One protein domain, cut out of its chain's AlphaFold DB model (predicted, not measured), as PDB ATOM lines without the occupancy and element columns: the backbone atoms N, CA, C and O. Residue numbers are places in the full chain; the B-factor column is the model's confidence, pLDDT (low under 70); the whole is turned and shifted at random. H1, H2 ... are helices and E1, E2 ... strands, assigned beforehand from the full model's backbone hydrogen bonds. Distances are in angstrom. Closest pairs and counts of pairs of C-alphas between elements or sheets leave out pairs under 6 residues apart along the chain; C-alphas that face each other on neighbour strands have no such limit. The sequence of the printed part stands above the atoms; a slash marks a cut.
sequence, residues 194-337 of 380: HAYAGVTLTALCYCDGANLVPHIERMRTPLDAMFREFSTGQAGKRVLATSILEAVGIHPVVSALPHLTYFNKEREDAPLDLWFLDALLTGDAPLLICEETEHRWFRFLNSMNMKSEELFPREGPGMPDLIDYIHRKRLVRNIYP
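This is residues 194 to 337 of the 380 residues of an uncharacterized protein of Magnetococcales bacterium (UniProt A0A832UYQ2). An up-and-down bundle of three helices, H1, H2 and H3, makes one end of the domain, and a small antiparallel sheet, E1 E2 E3, makes the other; the short helices H4 and H5 lie between them, H4 packed on one face of the sheet. H6 meets H4 end to end in a corner and runs off beyond H5, while a long loop, residues 260 to 273, joins H4 to H5. The printed part has 144 residues with six named helices and three named strands, in the order H1 H2 H3 H4 H5 E1 E2 E3 H6, and is mostly helix. It is compact, with a radius of gyration of the C-alphas of 14.8 A and spans of 43 by 32 by 30 A.

H1, residues 194 to 207, and H2, residues 209 to 229, form a helical hairpin: they touch, closest at the C-alphas of His 194 and Pro 222, 4.7 A apart, at a shallow tilt of 13 degrees, opposite ways. H2 has a kink of 61 degrees near residue 218. H3, residues 234 to 248, touches H1, closest at the C-alphas of Tyr 206 and Ala 247, 4.9 A apart, at a shallow tilt of 25 degrees, the same way. H4, residues 250 to 259, touches residues 209 to 213 of H2, with the C-alphas of Val 213 and Ala 256 closest at 5.9 A; at 71 degrees the two are only just about perpendicular. H5, residues 274 to 281, touches H3, with the C-alphas of Arg 238 and Ala 279 closest at 4.8 A. E1, E2 and E3, residues 288 to 292, 297 to 302 and 309 to 313, form a meander, each strand the antiparallel neighbour of the one before. N 289 and O 301 are 2.8 A apart between E1 and E2, and N 300 and O 310 are 2.8 A apart between E2 and E3, both within hydrogen-bond range. H4 is on this sheet, making two layers, a helix on one face of a sheet; its height over the sheet is 9.4 A, and it lies over E2 and E3. H5 only grazes the sheet with residues 277 to 281. H6, residues 319 to 335, touches H4 only at their ends, with the C-alphas of Pro 258 and Met 319 closest at 5.2 A. Every O i to N i+4 pair is within hydrogen-bond range in H3, H5 and H6, against 8 of 10 in H1, 13 of 17 in H2 and 4 of 6 in H4.

H1 begins at C-alpha 194, (249.625, 220.842, 320.155). From first to last C-alpha, H2 measures 27.3 A, H6 24.1 A and H3 21.0 A. E2, the longest strand by residues, begins at C-alpha 297, (256.568, 249.715, 342.690). H6 ends at C-alpha 335, (265.898, 229.373, 352.866).

The two C-alphas farthest apart are those of Glu 229 and His 295, at 44.2 A. The printed part has no cut, and the link from H4 to H5 is long, with 14 residues. The mean pLDDT of the printed part is 85.3; residues 330 to 337 are under 70.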
ATOM      1  N   HIS A 194     249.046 220.147 319.004       88.56
ATOM      2  CA  HIS A 194     249.625 220.842 320.155       88.56
ATOM      3  C   HIS A 194     251.157 220.866 320.126       88.56
ATOM      4  O   HIS A 194     251.743 221.767 320.724       88.56
ATOM      5  N   ALA A 195     251.818 219.976 319.381       85.81
ATOM      6  CA  ALA A 195     253.249 220.041 319.077       85.81
ATOM      7  C   ALA A 195     253.684 221.404 318.521       85.81
ATOM      8  O   ALA A 195     254.829 221.820 318.707       85.81
ATOM      9  N   TYR A 196     252.769 222.143 317.892       86.31
ATOM     10  CA  TYR A 196     253.053 223.458 317.337       86.31
ATOM     11  C   TYR A 196     252.642 224.628 318.237       86.31
ATOM     12  O   TYR A 196     252.725 225.793 317.831       86.31
ATOM     13  N   ALA A 197     252.195 224.361 319.464       91.12
ATOM     14  CA  ALA A 197     251.668 225.388 320.353       91.12
ATOM     15  C   ALA A 197     252.706 226.470 320.694       91.12
ATOM     16  O   ALA A 197     252.391 227.659 320.659       91.12
ATOM     17  N   GLY A 198     253.957 226.080 320.956       91.31
ATOM     18  CA  GLY A 198     255.041 227.021 321.262       91.31
ATOM     19  C   GLY A 198     255.293 228.019 320.130       91.31
ATOM     20  O   GLY A 198     255.209 229.229 320.341       91.31
ATOM     21  N   VAL A 199     255.530 227.519 318.912       89.31
ATOM     22  CA  VAL A 199     255.779 228.377 317.740       89.31
ATOM     23  C   VAL A 199     254.566 229.249 317.401       89.31
ATOM     24  O   VAL A 199     254.729 230.413 317.043       89.31
ATOM     25  N   THR A 200     253.349 228.727 317.579       92.50
ATOM     26  CA  THR A 200     252.106 229.464 317.316       92.50
ATOM     27  C   THR A 200     251.946 230.620 318.293       92.50
ATOM     28  O   THR A 200     251.621 231.730 317.871       92.50
ATOM     29  N   LEU A 201     252.231 230.408 319.585       95.06
ATOM     30  CA  LEU A 201     252.193 231.484 320.573       95.06
ATOM     31  C   LEU A 201     253.197 232.590 320.224       95.06
ATOM     32  O   LEU A 201     252.832 233.765 320.228       95.06
ATOM     33  N   THR A 202     254.434 232.236 319.867       92.38
ATOM     34  CA  THR A 202     255.432 233.220 319.419       92.38
ATOM     35  C   THR A 202     254.972 233.960 318.160       92.38
ATOM     36  O   THR A 202     255.132 235.178 318.080       92.38
ATOM     37  N   ALA A 203     254.341 233.265 317.209       91.81
ATOM     38  CA  ALA A 203     253.804 233.864 315.989       91.81
ATOM     39  C   ALA A 203     252.712 234.906 316.275       91.81
ATOM     40  O   ALA A 203     252.748 236.011 315.729       91.81
ATOM     41  N   LEU A 204     251.767 234.563 317.158       94.19
ATOM     42  CA  LEU A 204     250.714 235.468 317.621       94.19
ATOM     43  C   LEU A 204     251.319 236.710 318.276       94.19
ATOM     44  O   LEU A 204     251.004 237.830 317.885       94.19
ATOM     45  N   CYS A 205     252.259 236.504 319.201       93.12
ATOM     46  CA  CYS A 205     252.958 237.575 319.907       93.12
ATOM     47  C   CYS A 205     253.709 238.520 318.957       93.12
ATOM     48  O   CYS A 205     253.704 239.730 319.159       93.12
ATOM     49  N   TYR A 206     254.330 237.992 317.902       90.00
ATOM     50  CA  TYR A 206     255.025 238.818 316.915       90.00
ATOM     51  C   TYR A 206     254.064 239.677 316.080       90.00
ATOM     52  O   TYR A 206     254.356 240.832 315.769       90.00
ATOM     53  N   CYS A 207     252.907 239.121 315.711       90.50
ATOM     54  CA  CYS A 207     251.917 239.838 314.909       90.50
ATOM     55  C   CYS A 207     251.137 240.869 315.736       90.50
ATOM     56  O   CYS A 207     250.810 241.939 315.217       90.50
ATOM     57  N   ASP A 208     250.857 240.562 317.005       92.00
ATOM     58  CA  ASP A 208     250.001 241.360 317.880       92.00
ATOM     59  C   ASP A 208     250.414 241.272 319.363       92.00
ATOM     60  O   ASP A 208     249.704 240.764 320.231       92.00
ATOM     61  N   GLY A 209     251.596 241.807 319.679       89.44
ATOM     62  CA  GLY A 209     252.150 241.759 321.037       89.44
ATOM     63  C   GLY A 209     251.317 242.469 322.111       89.44
ATOM     64  O   GLY A 209     251.488 242.184 323.296       89.44
ATOM     65  N   ALA A 210     250.390 243.354 321.726       90.56
ATOM     66  CA  ALA A 210     249.478 244.015 322.660       90.56
ATOM     67  C   ALA A 210     248.452 243.040 323.269       90.56
ATOM     68  O   ALA A 210     247.963 243.275 324.372       90.56
ATOM     69  N   ASN A 211     248.163 241.927 322.588       94.00
ATOM     70  CA  ASN A 211     247.198 240.914 323.011       94.00
ATOM     71  C   ASN A 211     247.861 239.670 323.630       94.00
ATOM     72  O   ASN A 211     247.311 238.568 323.561       94.00
ATOM     73  N   LEU A 212     249.018 239.833 324.289       95.06
ATOM     74  CA  LEU A 212     249.762 238.736 324.925       95.06
ATOM     75  C   LEU A 212     248.892 237.870 325.855       95.06
ATOM     76  O   LEU A 212     248.944 236.646 325.763       95.06
ATOM     77  N   VAL A 213     248.081 238.482 326.725       95.06
ATOM     78  CA  VAL A 213     247.215 237.744 327.666       95.06
ATOM     79  C   VAL A 213     246.174 236.896 326.915       95.06
ATOM     80  O   VAL A 213     246.199 235.676 327.087       95.06
ATOM     81  N   PRO A 214     245.349 237.461 326.002       95.75
ATOM     82  CA  PRO A 214     244.473 236.662 325.140       95.75
ATOM     83  C   PRO A 214     245.183 235.549 324.359       95.75
ATOM     84  O   PRO A 214     244.605 234.487 324.118       95.75
ATOM     85  N   HIS A 215     246.427 235.772 323.921       95.56
ATOM     86  CA  HIS A 215     247.208 234.758 323.212       95.56
ATOM     87  C   HIS A 215     247.634 233.611 324.133       95.56
ATOM     88  O   HIS A 215     247.457 232.452 323.760       95.56
ATOM     89  N   ILE A 216     248.133 233.905 325.336       95.19
ATOM     90  CA  ILE A 216     248.472 232.883 326.338       95.19
ATOM     91  C   ILE A 216     247.226 232.086 326.724       95.19
ATOM     92  O   ILE A 216     247.269 230.859 326.706       95.19
ATOM     93  N   GLU A 217     246.102 232.756 326.993       94.56
ATOM     94  CA  GLU A 217     244.831 232.101 327.324       94.56
ATOM     95  C   GLU A 217     244.401 231.108 326.247       94.56
ATOM     96  O   GLU A 217     244.062 229.963 326.545       94.56
ATOM     97  N   ARG A 218     244.460 231.531 324.982       95.00
ATOM     98  CA  ARG A 218     244.087 230.689 323.845       95.00
ATOM     99  C   ARG A 218     245.017 229.490 323.671       95.00
ATOM    100  O   ARG A 218     244.559 228.412 323.303       95.00
ATOM    101  N   MET A 219     246.305 229.675 323.946       95.19
ATOM    102  CA  MET A 219     247.329 228.641 323.789       95.19
ATOM    103  C   MET A 219     247.523 227.782 325.038       95.19
ATOM    104  O   MET A 219     248.298 226.832 324.993       95.19
ATOM    105  N   ARG A 220     246.811 228.058 326.134       94.44
ATOM    106  CA  ARG A 220     247.026 227.412 327.432       94.44
ATOM    107  C   ARG A 220     246.869 225.894 327.385       94.44
ATOM    108  O   ARG A 220     247.779 225.177 327.793       94.44
ATOM    109  N   THR A 221     245.743 225.404 326.867       93.25
ATOM    110  CA  THR A 221     245.483 223.959 326.765       93.25
ATOM    111  C   THR A 221     246.437 223.270 325.778       93.25
ATOM    112  O   THR A 221     247.047 222.276 326.170       93.25
ATOM    113  N   PRO A 222     246.656 223.790 324.548       93.62
ATOM    114  CA  PRO A 222     247.667 223.226 323.651       93.62
ATOM    115  C   PRO A 222     249.084 223.214 324.245       93.62
ATOM    116  O   PRO A 222     249.794 222.224 324.121       93.62
ATOM    117  N   LEU A 223     249.513 224.275 324.935       94.19
ATOM    118  CA  LEU A 223     250.844 224.323 325.549       94.19
ATOM    119  C   LEU A 223     251.005 223.309 326.679       94.19
ATOM    120  O   LEU A 223     252.051 222.675 326.777       94.19
ATOM    121  N   ASP A 224     249.989 223.137 327.524       93.31
ATOM    122  CA  ASP A 224     250.020 222.122 328.577       93.31
ATOM    123  C   ASP A 224     250.122 220.706 327.991       93.31
ATOM    124  O   ASP A 224     250.975 219.929 328.427       93.31
ATOM    125  N   ALA A 225     249.349 220.399 326.941       91.44
ATOM    126  CA  ALA A 225     249.456 219.132 326.214       91.44
ATOM    127  C   ALA A 225     250.863 218.928 325.621       91.44
ATOM    128  O   ALA A 225     251.486 217.891 325.855       91.44
ATOM    129  N   MET A 226     251.411 219.952 324.958       92.25
ATOM    130  CA  MET A 226     252.773 219.950 324.414       92.25
ATOM    131  C   MET A 226     253.825 219.678 325.493       92.25
ATOM    132  O   MET A 226     254.687 218.816 325.330       92.25
ATOM    133  N   PHE A 227     253.759 220.383 326.624       92.50
ATOM    134  CA  PHE A 227     254.736 220.214 327.696       92.50
ATOM    135  C   PHE A 227     254.691 218.820 328.320       92.50
ATOM    136  O   PHE A 227     255.746 218.300 328.694       92.50
ATOM    137  N   ARG A 228     253.498 218.224 328.436       89.94
ATOM    138  CA  ARG A 228     253.313 216.865 328.961       89.94
ATOM    139  C   ARG A 228     253.828 215.813 327.987       89.94
ATOM    140  O   ARG A 228     254.592 214.948 328.405       89.94
ATOM    141  N   GLU A 229     253.454 215.899 326.712       88.38
ATOM    142  CA  GLU A 229     253.845 214.906 325.705       88.38
ATOM    143  C   GLU A 229     255.353 214.909 325.454       88.38
ATOM    144  O   GLU A 229     256.010 213.873 325.557       88.38
ATOM    145  N   PHE A 230     255.930 216.083 325.201       83.81
ATOM    146  CA  PHE A 230     257.345 216.200 324.844       83.81
ATOM    147  C   PHE A 230     258.264 216.313 326.061       83.81
ATOM    148  O   PHE A 230     259.443 216.631 325.913       83.81
ATOM    149  N   SER A 231     257.738 216.084 327.274       81.44
ATOM    150  CA  SER A 231     258.478 216.202 328.538       81.44
ATOM    151  C   SER A 231     259.304 217.490 328.604       81.44
ATOM    152  O   SER A 231     260.483 217.486 328.967       81.44
ATOM    153  N   THR A 232     258.704 218.611 328.191       80.56
ATOM    154  CA  THR A 232     259.428 219.875 328.035       80.56
ATOM    155  C   THR A 232     259.885 220.380 329.399       80.56
ATOM    156  O   THR A 232     259.110 220.936 330.186       80.56
ATOM    157  N   GLY A 233     261.173 220.185 329.675       86.19
ATOM    158  CA  GLY A 233     261.814 220.658 330.891       86.19
ATOM    159  C   GLY A 233     261.849 222.185 330.986       86.19
ATOM    160  O   GLY A 233     261.481 222.914 330.061       86.19
ATOM    161  N   GLN A 234     262.357 222.684 332.111       86.44
ATOM    162  CA  GLN A 234     262.457 224.125 332.366       86.44
ATOM    163  C   GLN A 234     263.277 224.870 331.301       86.44
ATOM    164  O   GLN A 234     262.942 225.996 330.950       86.44
ATOM    165  N   ALA A 235     264.296 224.229 330.719       88.00
ATOM    166  CA  ALA A 235     265.080 224.811 329.632       88.00
ATOM    167  C   ALA A 235     264.233 225.115 328.380       88.00
ATOM    168  O   ALA A 235     264.340 226.204 327.828       88.00
ATOM    169  N   GLY A 236     263.349 224.202 327.960       88.38
ATOM    170  CA  GLY A 236     262.483 224.423 326.794       88.38
ATOM    171  C   GLY A 236     261.426 225.502 327.047       88.38
ATOM    172  O   GLY A 236     261.235 226.394 326.223       88.38
ATOM    173  N   LYS A 237     260.809 225.488 328.236       91.94
ATOM    174  CA  LYS A 237     259.869 226.536 328.684       91.94
ATOM    175  C   LYS A 237     260.529 227.912 328.717       91.94
ATOM    176  O   LYS A 237     259.927 228.903 328.313       91.94
ATOM    177  N   ARG A 238     261.789 227.960 329.150       90.62
ATOM    178  CA  ARG A 238     262.607 229.168 329.134       90.62
ATOM    179  C   ARG A 238     262.867 229.672 327.721       90.62
ATOM    180  O   ARG A 238     262.698 230.863 327.505       90.62
ATOM    181  N   VAL A 239     263.247 228.806 326.780       90.94
ATOM    182  CA  VAL A 239     263.452 229.214 325.379       90.94
ATOM    183  C   VAL A 239     262.180 229.844 324.813       90.94
ATOM    184  O   VAL A 239     262.244 230.937 324.259       90.94
ATOM    185  N   LEU A 240     261.018 229.227 325.047       93.62
ATOM    186  CA  LEU A 240     259.737 229.802 324.634       93.62
ATOM    187  C   LEU A 240     259.484 231.177 325.277       93.62
ATOM    188  O   LEU A 240     259.107 232.121 324.585       93.62
ATOM    189  N   ALA A 241     259.721 231.314 326.584       95.06
ATOM    190  CA  ALA A 241     259.563 232.589 327.283       95.06
ATOM    191  C   ALA A 241     260.519 233.675 326.757       95.06
ATOM    192  O   ALA A 241     260.113 234.828 326.618       95.06
ATOM    193  N   THR A 242     261.761 233.311 326.419       93.94
ATOM    194  CA  THR A 242     262.728 234.194 325.756       93.94
ATOM    195  C   THR A 242     262.191 234.664 324.409       93.94
ATOM    196  O   THR A 242     262.152 235.867 324.176       93.94
ATOM    197  N   SER A 243     261.700 233.757 323.562       91.62
ATOM    198  CA  SER A 243     261.144 234.120 322.253       91.62
ATOM    199  C   SER A 243     259.914 235.027 322.362       91.62
ATOM    200  O   SER A 243     259.755 235.939 321.555       91.62
ATOM    201  N   ILE A 244     259.055 234.829 323.369       94.44
ATOM    202  CA  ILE A 244     257.926 235.735 323.644       94.44
ATOM    203  C   ILE A 244     258.437 237.119 324.053       94.44
ATOM    204  O   ILE A 244     257.987 238.121 323.502       94.44
ATOM    205  N   LEU A 245     259.393 237.183 324.987       93.31
ATOM    206  CA  LEU A 245     259.984 238.439 325.452       93.31
ATOM    207  C   LEU A 245     260.671 239.206 324.312       93.31
ATOM    208  O   LEU A 245     260.552 240.426 324.247       93.31
ATOM    209  N   GLU A 246     261.356 238.512 323.406       90.69
ATOM    210  CA  GLU A 246     261.950 239.100 322.200       90.69
ATOM    211  C   GLU A 246     260.888 239.593 321.208       90.69
ATOM    212  O   GLU A 246     261.067 240.646 320.598       90.69
ATOM    213  N   ALA A 247     259.773 238.869 321.068       89.88
ATOM    214  CA  ALA A 247     258.703 239.223 320.142       89.88
ATOM    215  C   ALA A 247     257.906 240.462 320.582       89.88
ATOM    216  O   ALA A 247     257.558 241.285 319.737       89.88
ATOM    217  N   VAL A 248     257.612 240.607 321.882       91.94
ATOM    218  CA  VAL A 248     256.732 241.687 322.385       91.94
ATOM    219  C   VAL A 248     257.465 242.779 323.168       91.94
ATOM    220  O   VAL A 248     256.968 243.897 323.266       91.94
ATOM    221  N   GLY A 249     258.648 242.492 323.713       91.12
ATOM    222  CA  GLY A 249     259.401 243.398 324.583       91.12
ATOM    223  C   GLY A 249     259.015 243.313 326.067       91.12
ATOM    224  O   GLY A 249     258.044 242.666 326.455       91.12
ATOM    225  N   ILE A 250     259.793 243.981 326.929       92.56
ATOM    226  CA  ILE A 250     259.604 243.909 328.390       92.56
ATOM    227  C   ILE A 250     258.264 244.501 328.838       92.56
ATOM    228  O   ILE A 250     257.596 243.913 329.683       92.56
ATOM    229  N   HIS A 251     257.858 245.634 328.258       92.00
ATOM    230  CA  HIS A 251     256.698 246.385 328.726       92.00
ATOM    231  C   HIS A 251     255.390 245.579 328.583       92.00
ATOM    232  O   HIS A 251     254.685 245.435 329.589       92.00
ATOM    233  N   PRO A 252     255.076 244.961 327.419       92.94
ATOM    234  CA  PRO A 252     253.896 244.103 327.314       92.94
ATOM    235  C   PRO A 252     253.977 242.850 328.192       92.94
ATOM    236  O   PRO A 252     252.959 242.451 328.752       92.94
ATOM    237  N   VAL A 253     255.166 242.257 328.374       94.38
ATOM    238  CA  VAL A 253     255.339 241.103 329.278       94.38
ATOM    239  C   VAL A 253     255.011 241.482 330.718       94.38
ATOM    240  O   VAL A 253     254.205 240.808 331.353       94.38
ATOM    241  N   VAL A 254     255.604 242.558 331.233       92.00
ATOM    242  CA  VAL A 254     255.402 243.010 332.618       92.00
ATOM    243  C   VAL A 254     253.951 243.420 332.845       92.00
ATOM    244  O   VAL A 254     253.358 243.017 333.844       92.00
ATOM    245  N   SER A 255     253.358 244.134 331.888       91.75
ATOM    246  CA  SER A 255     251.947 244.530 331.943       91.75
ATOM    247  C   SER A 255     250.991 243.340 331.896       91.75
ATOM    248  O   SER A 255     249.904 243.411 332.460       91.75
ATOM    249  N   ALA A 256     251.383 242.237 331.255       93.06
ATOM    250  CA  ALA A 256     250.584 241.021 331.200       93.06
ATOM    251  C   ALA A 256     250.616 240.220 332.504       93.06
ATOM    252  O   ALA A 256     249.634 239.535 332.787       93.06
ATOM    253  N   LEU A 257     251.699 240.299 333.296       92.00
ATOM    254  CA  LEU A 257     251.876 239.463 334.489       92.00
ATOM    255  C   LEU A 257     250.631 239.462 335.389       92.00
ATOM    256  O   LEU A 257     250.084 238.389 335.606       92.00
ATOM    257  N   PRO A 258     250.076 240.584 335.869       90.38
ATOM    258  CA  PRO A 258     248.960 240.538 336.821       90.38
ATOM    259  C   PRO A 258     247.704 239.834 336.283       90.38
ATOM    260  O   PRO A 258     246.849 239.429 337.059       90.38
ATOM    261  N   HIS A 259     247.586 239.681 334.965       92.00
ATOM    262  CA  HIS A 259     246.423 239.113 334.295       92.00
ATOM    263  C   HIS A 259     246.581 237.629 333.933       92.00
ATOM    264  O   HIS A 259     245.660 237.035 333.377       92.00
ATOM    265  N   LEU A 260     247.729 237.018 334.233       91.31
ATOM    266  CA  LEU A 260     247.952 235.592 334.003       91.31
ATOM    267  C   LEU A 260     247.235 234.728 335.050       91.31
ATOM    268  O   LEU A 260     246.983 235.141 336.182       91.31
ATOM    269  N   THR A 261     246.912 233.491 334.677       88.75
ATOM    270  CA  THR A 261     246.187 232.552 335.542       88.75
ATOM    271  C   THR A 261     247.156 231.745 336.404       88.75
ATOM    272  O   THR A 261     247.822 230.823 335.929       88.75
ATOM    273  N   TYR A 262     247.208 232.083 337.694       81.94
ATOM    274  CA  TYR A 262     248.132 231.492 338.676       81.94
ATOM    275  C   TYR A 262     247.525 230.411 339.546       81.94
ATOM    276  O   TYR A 262     248.213 229.492 339.982       81.94
ATOM    277  N   PHE A 263     246.233 230.541 339.805       79.81
ATOM    278  CA  PHE A 263     245.466 229.638 340.634       79.81
ATOM    279  C   PHE A 263     244.098 229.501 339.988       79.81
ATOM    280  O   PHE A 263     243.477 230.503 339.635       79.81
ATOM    281  N   ASN A 264     243.613 228.274 339.857       77.69
ATOM    282  CA  ASN A 264     242.240 228.035 339.454       77.69
ATOM    283  C   ASN A 264     241.478 227.464 340.652       77.69
ATOM    284  O   ASN A 264     241.689 226.324 341.055       77.69
ATOM    285  N   LYS A 265     240.617 228.296 341.251       73.56
ATOM    286  CA  LYS A 265     239.826 227.932 342.438       73.56
ATOM    287  C   LYS A 265     238.674 226.978 342.114       73.56
ATOM    288  O   LYS A 265     238.130 226.367 343.025       73.56
ATOM    289  N   GLU A 266     238.289 226.879 340.844       79.62
ATOM    290  CA  GLU A 266     237.162 226.058 340.393       79.62
ATOM    291  C   GLU A 266     237.609 224.660 339.955       79.62
ATOM    292  O   GLU A 266     236.838 223.706 340.059       79.62
ATOM    293  N   ARG A 267     238.850 224.529 339.468       77.00
ATOM    294  CA  ARG A 267     239.436 223.277 338.976       77.00
ATOM    295  C   ARG A 267     240.931 223.214 339.264       77.00
ATOM    296  O   ARG A 267     241.712 223.892 338.604       77.00
ATOM    297  N   GLU A 268     241.327 222.364 340.210       75.50
ATOM    298  CA  GLU A 268     242.740 222.162 340.574       75.50
ATOM    299  C   GLU A 268     243.590 221.591 339.426       75.50
ATOM    300  O   GLU A 268     244.798 221.806 339.388       75.50
ATOM    301  N   ASP A 269     242.969 220.885 338.479       78.81
ATOM    302  CA  ASP A 269     243.618 220.250 337.329       78.81
ATOM    303  C   ASP A 269     243.713 221.155 336.090       78.81
ATOM    304  O   ASP A 269     244.302 220.759 335.077       78.81
ATOM    305  N   ALA A 270     243.145 222.362 336.147       83.56
ATOM    306  CA  ALA A 270     243.196 223.287 335.028       83.56
ATOM    307  C   ALA A 270     244.644 223.734 334.760       83.56
ATOM    308  O   ALA A 270     245.380 224.039 335.701       83.56
ATOM    309  N   PRO A 271     245.065 223.823 333.485       87.44
ATOM    310  CA  PRO A 271     246.390 224.323 333.153       87.44
ATOM    311  C   PRO A 271     246.558 225.769 333.644       87.44
ATOM    312  O   PRO A 271     245.603 226.546 333.656       87.44
ATOM    313  N   LEU A 272     247.774 226.115 334.069       89.81
ATOM    314  CA  LEU A 272     248.127 227.411 334.659       89.81
ATOM    315  C   LEU A 272     249.316 228.030 333.920       89.81
ATOM    316  O   LEU A 272     250.148 227.329 333.340       89.81
ATOM    317  N   ASP A 273     249.464 229.345 334.037       91.88
ATOM    318  CA  ASP A 273     250.507 230.116 333.347       91.88
ATOM    319  C   ASP A 273     251.829 230.169 334.150       91.88
ATOM    320  O   ASP A 273     252.740 230.945 333.851       91.88
ATOM    321  N   LEU A 274     251.968 229.307 335.169       89.56
ATOM    322  CA  LEU A 274     253.130 229.243 336.068       89.56
ATOM    323  C   LEU A 274     254.442 228.971 335.328       89.56
ATOM    324  O   LEU A 274     255.489 229.458 335.744       89.56
ATOM    325  N   TRP A 275     254.390 228.235 334.216       91.69
ATOM    326  CA  TRP A 275     255.566 227.948 333.393       91.69
ATOM    327  C   TRP A 275     256.245 229.231 332.887       91.69
ATOM    328  O   TRP A 275     257.473 229.281 332.807       91.69
ATOM    329  N   PHE A 276     255.457 230.260 332.564       92.88
ATOM    330  CA  PHE A 276     255.959 231.516 332.017       92.88
ATOM    331  C   PHE A 276     256.588 232.358 333.128       92.88
ATOM    332  O   PHE A 276     257.705 232.843 332.978       92.88
ATOM    333  N   LEU A 277     255.940 232.432 334.293       89.44
ATOM    334  CA  LEU A 277     256.506 233.060 335.490       89.44
ATOM    335  C   LEU A 277     257.795 232.392 335.964       89.44
ATOM    336  O   LEU A 277     258.754 233.085 336.298       89.44
ATOM    337  N   ASP A 278     257.811 231.059 336.035       89.81
ATOM    338  CA  ASP A 278     258.991 230.303 336.446       89.81
ATOM    339  C   ASP A 278     260.168 230.625 335.519       89.81
ATOM    340  O   ASP A 278     261.262 230.924 336.002       89.81
ATOM    341  N   ALA A 279     259.933 230.656 334.204       90.81
ATOM    342  CA  ALA A 279     260.943 231.030 333.221       90.81
ATOM    343  C   ALA A 279     261.397 232.497 333.338       90.81
ATOM    344  O   ALA A 279     262.590 232.786 333.197       90.81
ATOM    345  N   LEU A 280     260.465 233.422 333.594       91.25
ATOM    346  CA  LEU A 280     260.757 234.851 333.674       91.25
ATOM    347  C   LEU A 280     261.492 235.228 334.962       91.25
ATOM    348  O   LEU A 280     262.487 235.941 334.901       91.25
ATOM    349  N   LEU A 281     261.025 234.765 336.121       88.75
ATOM    350  CA  LEU A 281     261.418 235.309 337.428       88.75
ATOM    351  C   LEU A 281     262.220 234.332 338.295       88.75
ATOM    352  O   LEU A 281     262.771 234.737 339.322       88.75
ATOM    353  N   THR A 282     262.299 233.052 337.921       82.25
ATOM    354  CA  THR A 282     262.919 232.007 338.754       82.25
ATOM    355  C   THR A 282     264.036 231.239 338.018       82.25
ATOM    356  O   THR A 282     264.410 231.588 336.902       82.25
ATOM    357  N   GLY A 283     264.641 230.236 338.675       75.69
ATOM    358  CA  GLY A 283     265.776 229.447 338.151       75.69
ATOM    359  C   GLY A 283     267.153 230.123 338.259       75.69
ATOM    360  O   GLY A 283     267.251 231.263 338.689       75.69
ATOM    361  N   ASP A 284     268.236 229.444 337.887       74.31
ATOM    362  CA  ASP A 284     269.605 229.959 338.109       74.31
ATOM    363  C   ASP A 284     269.945 231.213 337.286       74.31
ATOM    364  O   ASP A 284     270.890 231.935 337.592       74.31
ATOM    365  N   ALA A 285     269.146 231.514 336.262       80.50
ATOM    366  CA  ALA A 285     269.370 232.647 335.374       80.50
ATOM    367  C   ALA A 285     268.050 233.329 334.973       80.50
ATOM    368  O   ALA A 285     267.733 233.311 333.800       80.50
ATOM    369  N   PRO A 286     267.223 233.909 335.854       85.12
ATOM    370  CA  PRO A 286     265.901 234.443 335.466       85.12
ATOM    371  C   PRO A 286     265.979 235.437 334.287       85.12
ATOM    372  O   PRO A 286     266.970 236.155 334.165       85.12
ATOM    373  N   LEU A 287     264.973 235.479 333.399       87.38
ATOM    374  CA  LEU A 287     264.946 236.426 332.262       87.38
ATOM    375  C   LEU A 287     264.681 237.871 332.703       87.38
ATOM    376  O   LEU A 287     265.109 238.815 332.041       87.38
ATOM    377  N   LEU A 288     263.991 238.037 333.827       90.06
ATOM    378  CA  LEU A 288     263.690 239.315 334.445       90.06
ATOM    379  C   LEU A 288     264.180 239.312 335.895       90.06
ATOM    380  O   LEU A 288     263.895 238.398 336.670       90.06
ATOM    381  N   ILE A 289     264.881 240.371 336.282       87.19
ATOM    382  CA  ILE A 289     265.161 240.669 337.685       87.19
ATOM    383  C   ILE A 289     264.031 241.563 338.174       87.19
ATOM    384  O   ILE A 289     263.843 242.666 337.671       87.19
ATOM    385  N   CYS A 290     263.264 241.071 339.141       87.75
ATOM    386  CA  CYS A 290     262.257 241.861 339.835       87.75
ATOM    387  C   CYS A 290     262.866 242.408 341.125       87.75
ATOM    388  O   CYS A 290     263.479 241.647 341.877       87.75
ATOM    389  N   GLU A 291     262.648 243.683 341.415       87.38
ATOM    390  CA  GLU A 291     263.059 244.368 342.638       87.38
ATOM    391  C   GLU A 291     261.882 245.148 343.222       87.38
ATOM    392  O   GLU A 291     261.076 245.725 342.495       87.38
ATOM    393  N   GLU A 292     261.768 245.156 344.547       84.25
ATOM    394  CA  GLU A 292     260.784 245.997 345.230       84.25
ATOM    395  C   GLU A 292     261.402 247.358 345.520       84.25
ATOM    396  O   GLU A 292     262.484 247.432 346.098       84.25
ATOM    397  N   THR A 293     260.708 248.428 345.138       80.75
ATOM    398  CA  THR A 293     261.124 249.794 345.459       80.75
ATOM    399  C   THR A 293     260.364 250.323 346.674       80.75
ATOM    400  O   THR A 293     259.260 249.869 346.999       80.75
ATOM    401  N   GLU A 294     260.933 251.335 347.330       73.94
ATOM    402  CA  GLU A 294     260.353 251.983 348.517       73.94
ATOM    403  C   GLU A 294     258.983 252.638 348.243       73.94
ATOM    404  O   GLU A 294     258.195 252.863 349.159       73.94
ATOM    405  N   HIS A 295     258.650 252.895 346.975       74.69
ATOM    406  CA  HIS A 295     257.466 253.656 346.564       74.69
ATOM    407  C   HIS A 295     256.263 252.801 346.151       74.69
ATOM    408  O   HIS A 295     255.392 253.281 345.435       74.69
ATOM    409  N   ARG A 296     256.192 251.542 346.595       80.62
ATOM    410  CA  ARG A 296     255.166 250.572 346.168       80.62
ATOM    411  C   ARG A 296     255.213 250.216 344.672       80.62
ATOM    412  O   ARG A 296     254.180 249.902 344.086       80.62
ATOM    413  N   TRP A 297     256.395 250.205 344.061       84.06
ATOM    414  CA  TRP A 297     256.568 249.715 342.690       84.06
ATOM    415  C   TRP A 297     257.394 248.437 342.673       84.06
ATOM    416  O   TRP A 297     258.245 248.208 343.536       84.06
ATOM    417  N   PHE A 298     257.142 247.614 341.666       86.06
ATOM    418  CA  PHE A 298     258.094 246.627 341.203       86.06
ATOM    419  C   PHE A 298     258.913 247.228 340.071       86.06
ATOM    420  O   PHE A 298     258.355 247.777 339.122       86.06
ATOM    421  N   ARG A 299     260.233 247.103 340.166       87.88
ATOM    422  CA  ARG A 299     261.147 247.349 339.055       87.88
ATOM    423  C   ARG A 299     261.488 246.017 338.408       87.88
ATOM    424  O   ARG A 299     261.982 245.119 339.087       87.88
ATOM    425  N   PHE A 300     261.222 245.891 337.115       88.81
ATOM    426  CA  PHE A 300     261.594 244.734 336.308       88.81
ATOM    427  C   PHE A 300     262.727 245.118 335.364       88.81
ATOM    428  O   PHE A 300     262.588 246.052 334.584       88.81
ATOM    429  N   LEU A 301     263.838 244.389 335.424       87.75
ATOM    430  CA  LEU A 301     265.011 244.580 334.573       87.75
ATOM    431  C   LEU A 301     265.176 243.365 333.667       87.75
ATOM    432  O   LEU A 301     265.145 242.233 334.153       87.75
ATOM    433  N   ASN A 302     265.394 243.573 332.371       86.94
ATOM    434  CA  ASN A 302     265.734 242.473 331.471       86.94
ATOM    435  C   ASN A 302     267.159 241.983 331.764       86.94
ATOM    436  O   ASN A 302     268.125 242.715 331.554       86.94
ATOM    437  N   SER A 303     267.305 240.735 332.211       84.88
ATOM    438  CA  SER A 303     268.610 240.191 332.600       84.88
ATOM    439  C   SER A 303     269.557 239.983 331.416       84.88
ATOM    440  O   SER A 303     270.774 239.995 331.590       84.88
ATOM    441  N   MET A 304     269.014 239.840 330.204       80.88
ATOM    442  CA  MET A 304     269.790 239.722 328.966       80.88
ATOM    443  C   MET A 304     270.261 241.090 328.459       80.88
ATOM    444  O   MET A 304     271.268 241.186 327.762       80.88
ATOM    445  N   ASN A 305     269.537 242.156 328.806       78.75
ATOM    446  CA  ASN A 305     269.841 243.523 328.404       78.75
ATOM    447  C   ASN A 305     269.414 244.507 329.501       78.75
ATOM    448  O   ASN A 305     268.339 245.107 329.426       78.75
ATOM    449  N   MET A 306     270.299 244.713 330.483       75.50
ATOM    450  CA  MET A 306     270.073 245.532 331.691       75.50
ATOM    451  C   MET A 306     269.741 247.014 331.422       75.50
ATOM    452  O   MET A 306     269.568 247.785 332.360       75.50
ATOM    453  N   LYS A 307     269.679 247.440 330.155       76.38
ATOM    454  CA  LYS A 307     269.237 248.780 329.745       76.38
ATOM    455  C   LYS A 307     267.718 248.901 329.621       76.38
ATOM    456  O   LYS A 307     267.219 250.013 329.509       76.38
ATOM    457  N   SER A 308     267.004 247.777 329.572       80.56
ATOM    458  CA  SER A 308     265.549 247.755 329.472       80.56
ATOM    459  C   SER A 308     264.956 247.518 330.854       80.56
ATOM    460  O   SER A 308     265.107 246.426 331.411       80.56
ATOM    461  N   GLU A 309     264.274 248.528 331.382       87.31
ATOM    462  CA  GLU A 309     263.579 248.461 332.664       87.31
ATOM    463  C   GLU A 309     262.111 248.855 332.519       87.31
ATOM    464  O   GLU A 309     261.765 249.651 331.651       87.31
ATOM    465  N   GLU A 310     261.266 248.290 333.374       89.19
ATOM    466  CA  GLU A 310     259.851 248.625 333.464       89.19
ATOM    467  C   GLU A 310     259.448 248.773 334.933       89.19
ATOM    468  O   GLU A 310     259.791 247.934 335.773       89.19
ATOM    469  N   LEU A 311     258.706 249.836 335.245       85.25
ATOM    470  CA  LEU A 311     258.138 250.060 336.571       85.25
ATOM    471  C   LEU A 311     256.662 249.684 336.558       85.25
ATOM    472  O   LEU A 311     255.890 250.202 335.759       85.25
ATOM    473  N   PHE A 312     256.261 248.827 337.492       85.44
ATOM    474  CA  PHE A 312     254.880 248.377 337.606       85.44
ATOM    475  C   PHE A 312     254.318 248.625 339.014       85.44
ATOM    476  O   PHE A 312     254.996 248.311 339.999       85.44
ATOM    477  N   PRO A 313     253.108 249.195 339.158       84.06
ATOM    478  CA  PRO A 313     252.544 249.498 340.470       84.06
ATOM    479  C   PRO A 313     252.196 248.212 341.236       84.06
ATOM    480  O   PRO A 313     251.722 247.240 340.656       84.06
ATOM    481  N   ARG A 314     252.381 248.200 342.565       81.56
ATOM    482  CA  ARG A 314     252.028 247.058 343.446       81.56
ATOM    483  C   ARG A 314     250.531 246.922 343.741       81.56
ATOM    484  O   ARG A 314     250.141 246.113 344.578       81.56
ATOM    485  N   GLU A 315     249.701 247.717 343.086       81.81
ATOM    486  CA  GLU A 315     248.266 247.804 343.329       81.81
ATOM    487  C   GLU A 315     247.524 247.574 342.014       81.81
ATOM    488  O   GLU A 315     247.942 248.059 340.965       81.81
ATOM    489  N   GLY A 316     246.430 246.815 342.064       81.62
ATOM    490  CA  GLY A 316     245.608 246.517 340.896       81.62
ATOM    491  C   GLY A 316     245.025 245.102 340.914       81.62
ATOM    492  O   GLY A 316     245.399 244.281 341.758       81.62
ATOM    493  N   PRO A 317     244.091 244.800 339.996       80.44
ATOM    494  CA  PRO A 317     243.554 243.453 339.828       80.44
ATOM    495  C   PRO A 317     244.672 242.438 339.543       80.44
ATOM    496  O   PRO A 317     245.568 242.719 338.753       80.44
ATOM    497  N   GLY A 318     244.634 241.279 340.210       81.75
ATOM    498  CA  GLY A 318     245.606 240.189 340.032       81.75
ATOM    499  C   GLY A 318     246.999 240.418 340.642       81.75
ATOM    500  O   GLY A 318     247.778 239.474 340.784       81.75
ATOM    501  N   MET A 319     247.298 241.635 341.119       86.56
ATOM    502  CA  MET A 319     248.543 241.924 341.842       86.56
ATOM    503  C   MET A 319     248.731 241.114 343.130       86.56
ATOM    504  O   MET A 319     249.857 240.676 343.357       86.56
ATOM    505  N   PRO A 320     247.705 240.874 343.975       87.38
ATOM    506  CA  PRO A 320     247.884 240.065 345.179       87.38
ATOM    507  C   PRO A 320     248.423 238.660 344.884       87.38
ATOM    508  O   PRO A 320     249.326 238.207 345.584       87.38
ATOM    509  N   ASP A 321     247.937 238.019 343.819       85.19
ATOM    510  CA  ASP A 321     248.362 236.671 343.428       85.19
ATOM    511  C   ASP A 321     249.799 236.677 342.879       85.19
ATOM    512  O   ASP A 321     250.608 235.821 343.242       85.19
ATOM    513  N   LEU A 322     250.157 237.683 342.071       85.31
ATOM    514  CA  LEU A 322     251.529 237.875 341.590       85.31
ATOM    515  C   LEU A 322     252.509 238.160 342.743       85.31
ATOM    516  O   LEU A 322     253.607 237.603 342.775       85.31
ATOM    517  N   ILE A 323     252.124 239.009 343.701       86.56
ATOM    518  CA  ILE A 323     252.937 239.327 344.886       86.56
ATOM    519  C   ILE A 323     253.152 238.071 345.727       86.56
ATOM    520  O   ILE A 323     254.295 237.757 346.064       86.56
ATOM    521  N   ASP A 324     252.078 237.340 346.036       85.25
ATOM    522  CA  ASP A 324     252.144 236.091 346.797       85.25
ATOM    523  C   ASP A 324     253.059 235.075 346.098       85.25
ATOM    524  O   ASP A 324     253.938 234.486 346.732       85.25
ATOM    525  N   TYR A 325     252.953 234.948 344.774       85.06
ATOM    526  CA  TYR A 325     253.847 234.109 343.983       85.06
ATOM    527  C   TYR A 325     255.325 234.519 344.115       85.06
ATOM    528  O   TYR A 325     256.177 233.688 344.452       85.06
ATOM    529  N   ILE A 326     255.638 235.800 343.878       83.75
ATOM    530  CA  ILE A 326     257.006 236.338 343.962       83.75
ATOM    531  C   ILE A 326     257.580 236.113 345.364       83.75
ATOM    532  O   ILE A 326     258.724 235.669 345.507       83.75
ATOM    533  N   HIS A 327     256.796 236.388 346.407       84.25
ATOM    534  CA  HIS A 327     257.215 236.243 347.801       84.25
ATOM    535  C   HIS A 327     257.470 234.787 348.170       84.25
ATOM    536  O   HIS A 327     258.540 234.487 348.704       84.25
ATOM    537  N   ARG A 328     256.570 233.863 347.816       80.69
ATOM    538  CA  ARG A 328     256.770 232.424 348.058       80.69
ATOM    539  C   ARG A 328     258.033 231.905 347.377       80.69
ATOM    540  O   ARG A 328     258.819 231.201 348.007       80.69
ATOM    541  N   LYS A 329     258.284 232.279 346.120       76.06
ATOM    542  CA  LYS A 329     259.468 231.817 345.372       76.06
ATOM    543  C   LYS A 329     260.774 232.451 345.875       76.06
ATOM    544  O   LYS A 329     261.793 231.762 345.931       76.06
ATOM    545  N   ARG A 330     260.761 233.720 346.304       67.62
ATOM    546  CA  ARG A 330     261.920 234.362 346.960       67.62
ATOM    547  C   ARG A 330     262.226 233.758 348.328       67.62
ATOM    548  O   ARG A 330     263.395 233.548 348.635       67.62
ATOM    549  N   LEU A 331     261.204 233.440 349.124       49.94
ATOM    550  CA  LEU A 331     261.376 232.756 350.410       49.94
ATOM    551  C   LEU A 331     262.068 231.402 350.229       49.94
ATOM    552  O   LEU A 331     263.002 231.101 350.965       49.94
ATOM    553  N   VAL A 332     261.701 230.634 349.196       48.41
ATOM    554  CA  VAL A 332     262.376 229.363 348.872       48.41
ATOM    555  C   VAL A 332     263.866 229.567 348.561       48.41
ATOM    556  O   VAL A 332     264.691 228.795 349.047       48.41
ATOM    557  N   ARG A 333     264.245 230.627 347.831       49.06
ATOM    558  CA  ARG A 333     265.666 230.953 347.586       49.06
ATOM    559  C   ARG A 333     266.410 231.457 348.823       49.06
ATOM    560  O   ARG A 333     267.583 231.157 348.971       49.06
ATOM    561  N   ASN A 334     265.762 232.202 349.715       41.28
ATOM    562  CA  ASN A 334     266.417 232.693 350.935       41.28
ATOM    563  C   ASN A 334     266.598 231.593 351.997       41.28
ATOM    564  O   ASN A 334     267.501 231.694 352.823       41.28
ATOM    565  N   ILE A 335     265.771 230.541 351.973       38.12
ATOM    566  CA  ILE A 335     265.898 229.373 352.866       38.12
ATOM    567  C   ILE A 335     267.010 228.420 352.389       38.12
ATOM    568  O   ILE A 335     267.647 227.763 353.210       38.12
ATOM    569  N   TYR A 336     267.307 228.404 351.086       32.75
ATOM    570  CA  TYR A 336     268.495 227.771 350.513       32.75
ATOM    571  C   TYR A 336     269.453 228.847 349.997       32.75
ATOM    572  O   TYR A 336     269.499 229.070 348.785       32.75
ATOM    573  N   PRO A 337     270.222 229.532 350.868       36.22
ATOM    574  CA  PRO A 337     271.261 230.419 350.377       36.22
ATOM    575  C   PRO A 337     272.192 229.558 349.529       36.22
ATOM    576  O   PRO A 337     272.816 228.630 350.046       36.22
TER     577      PRO A 337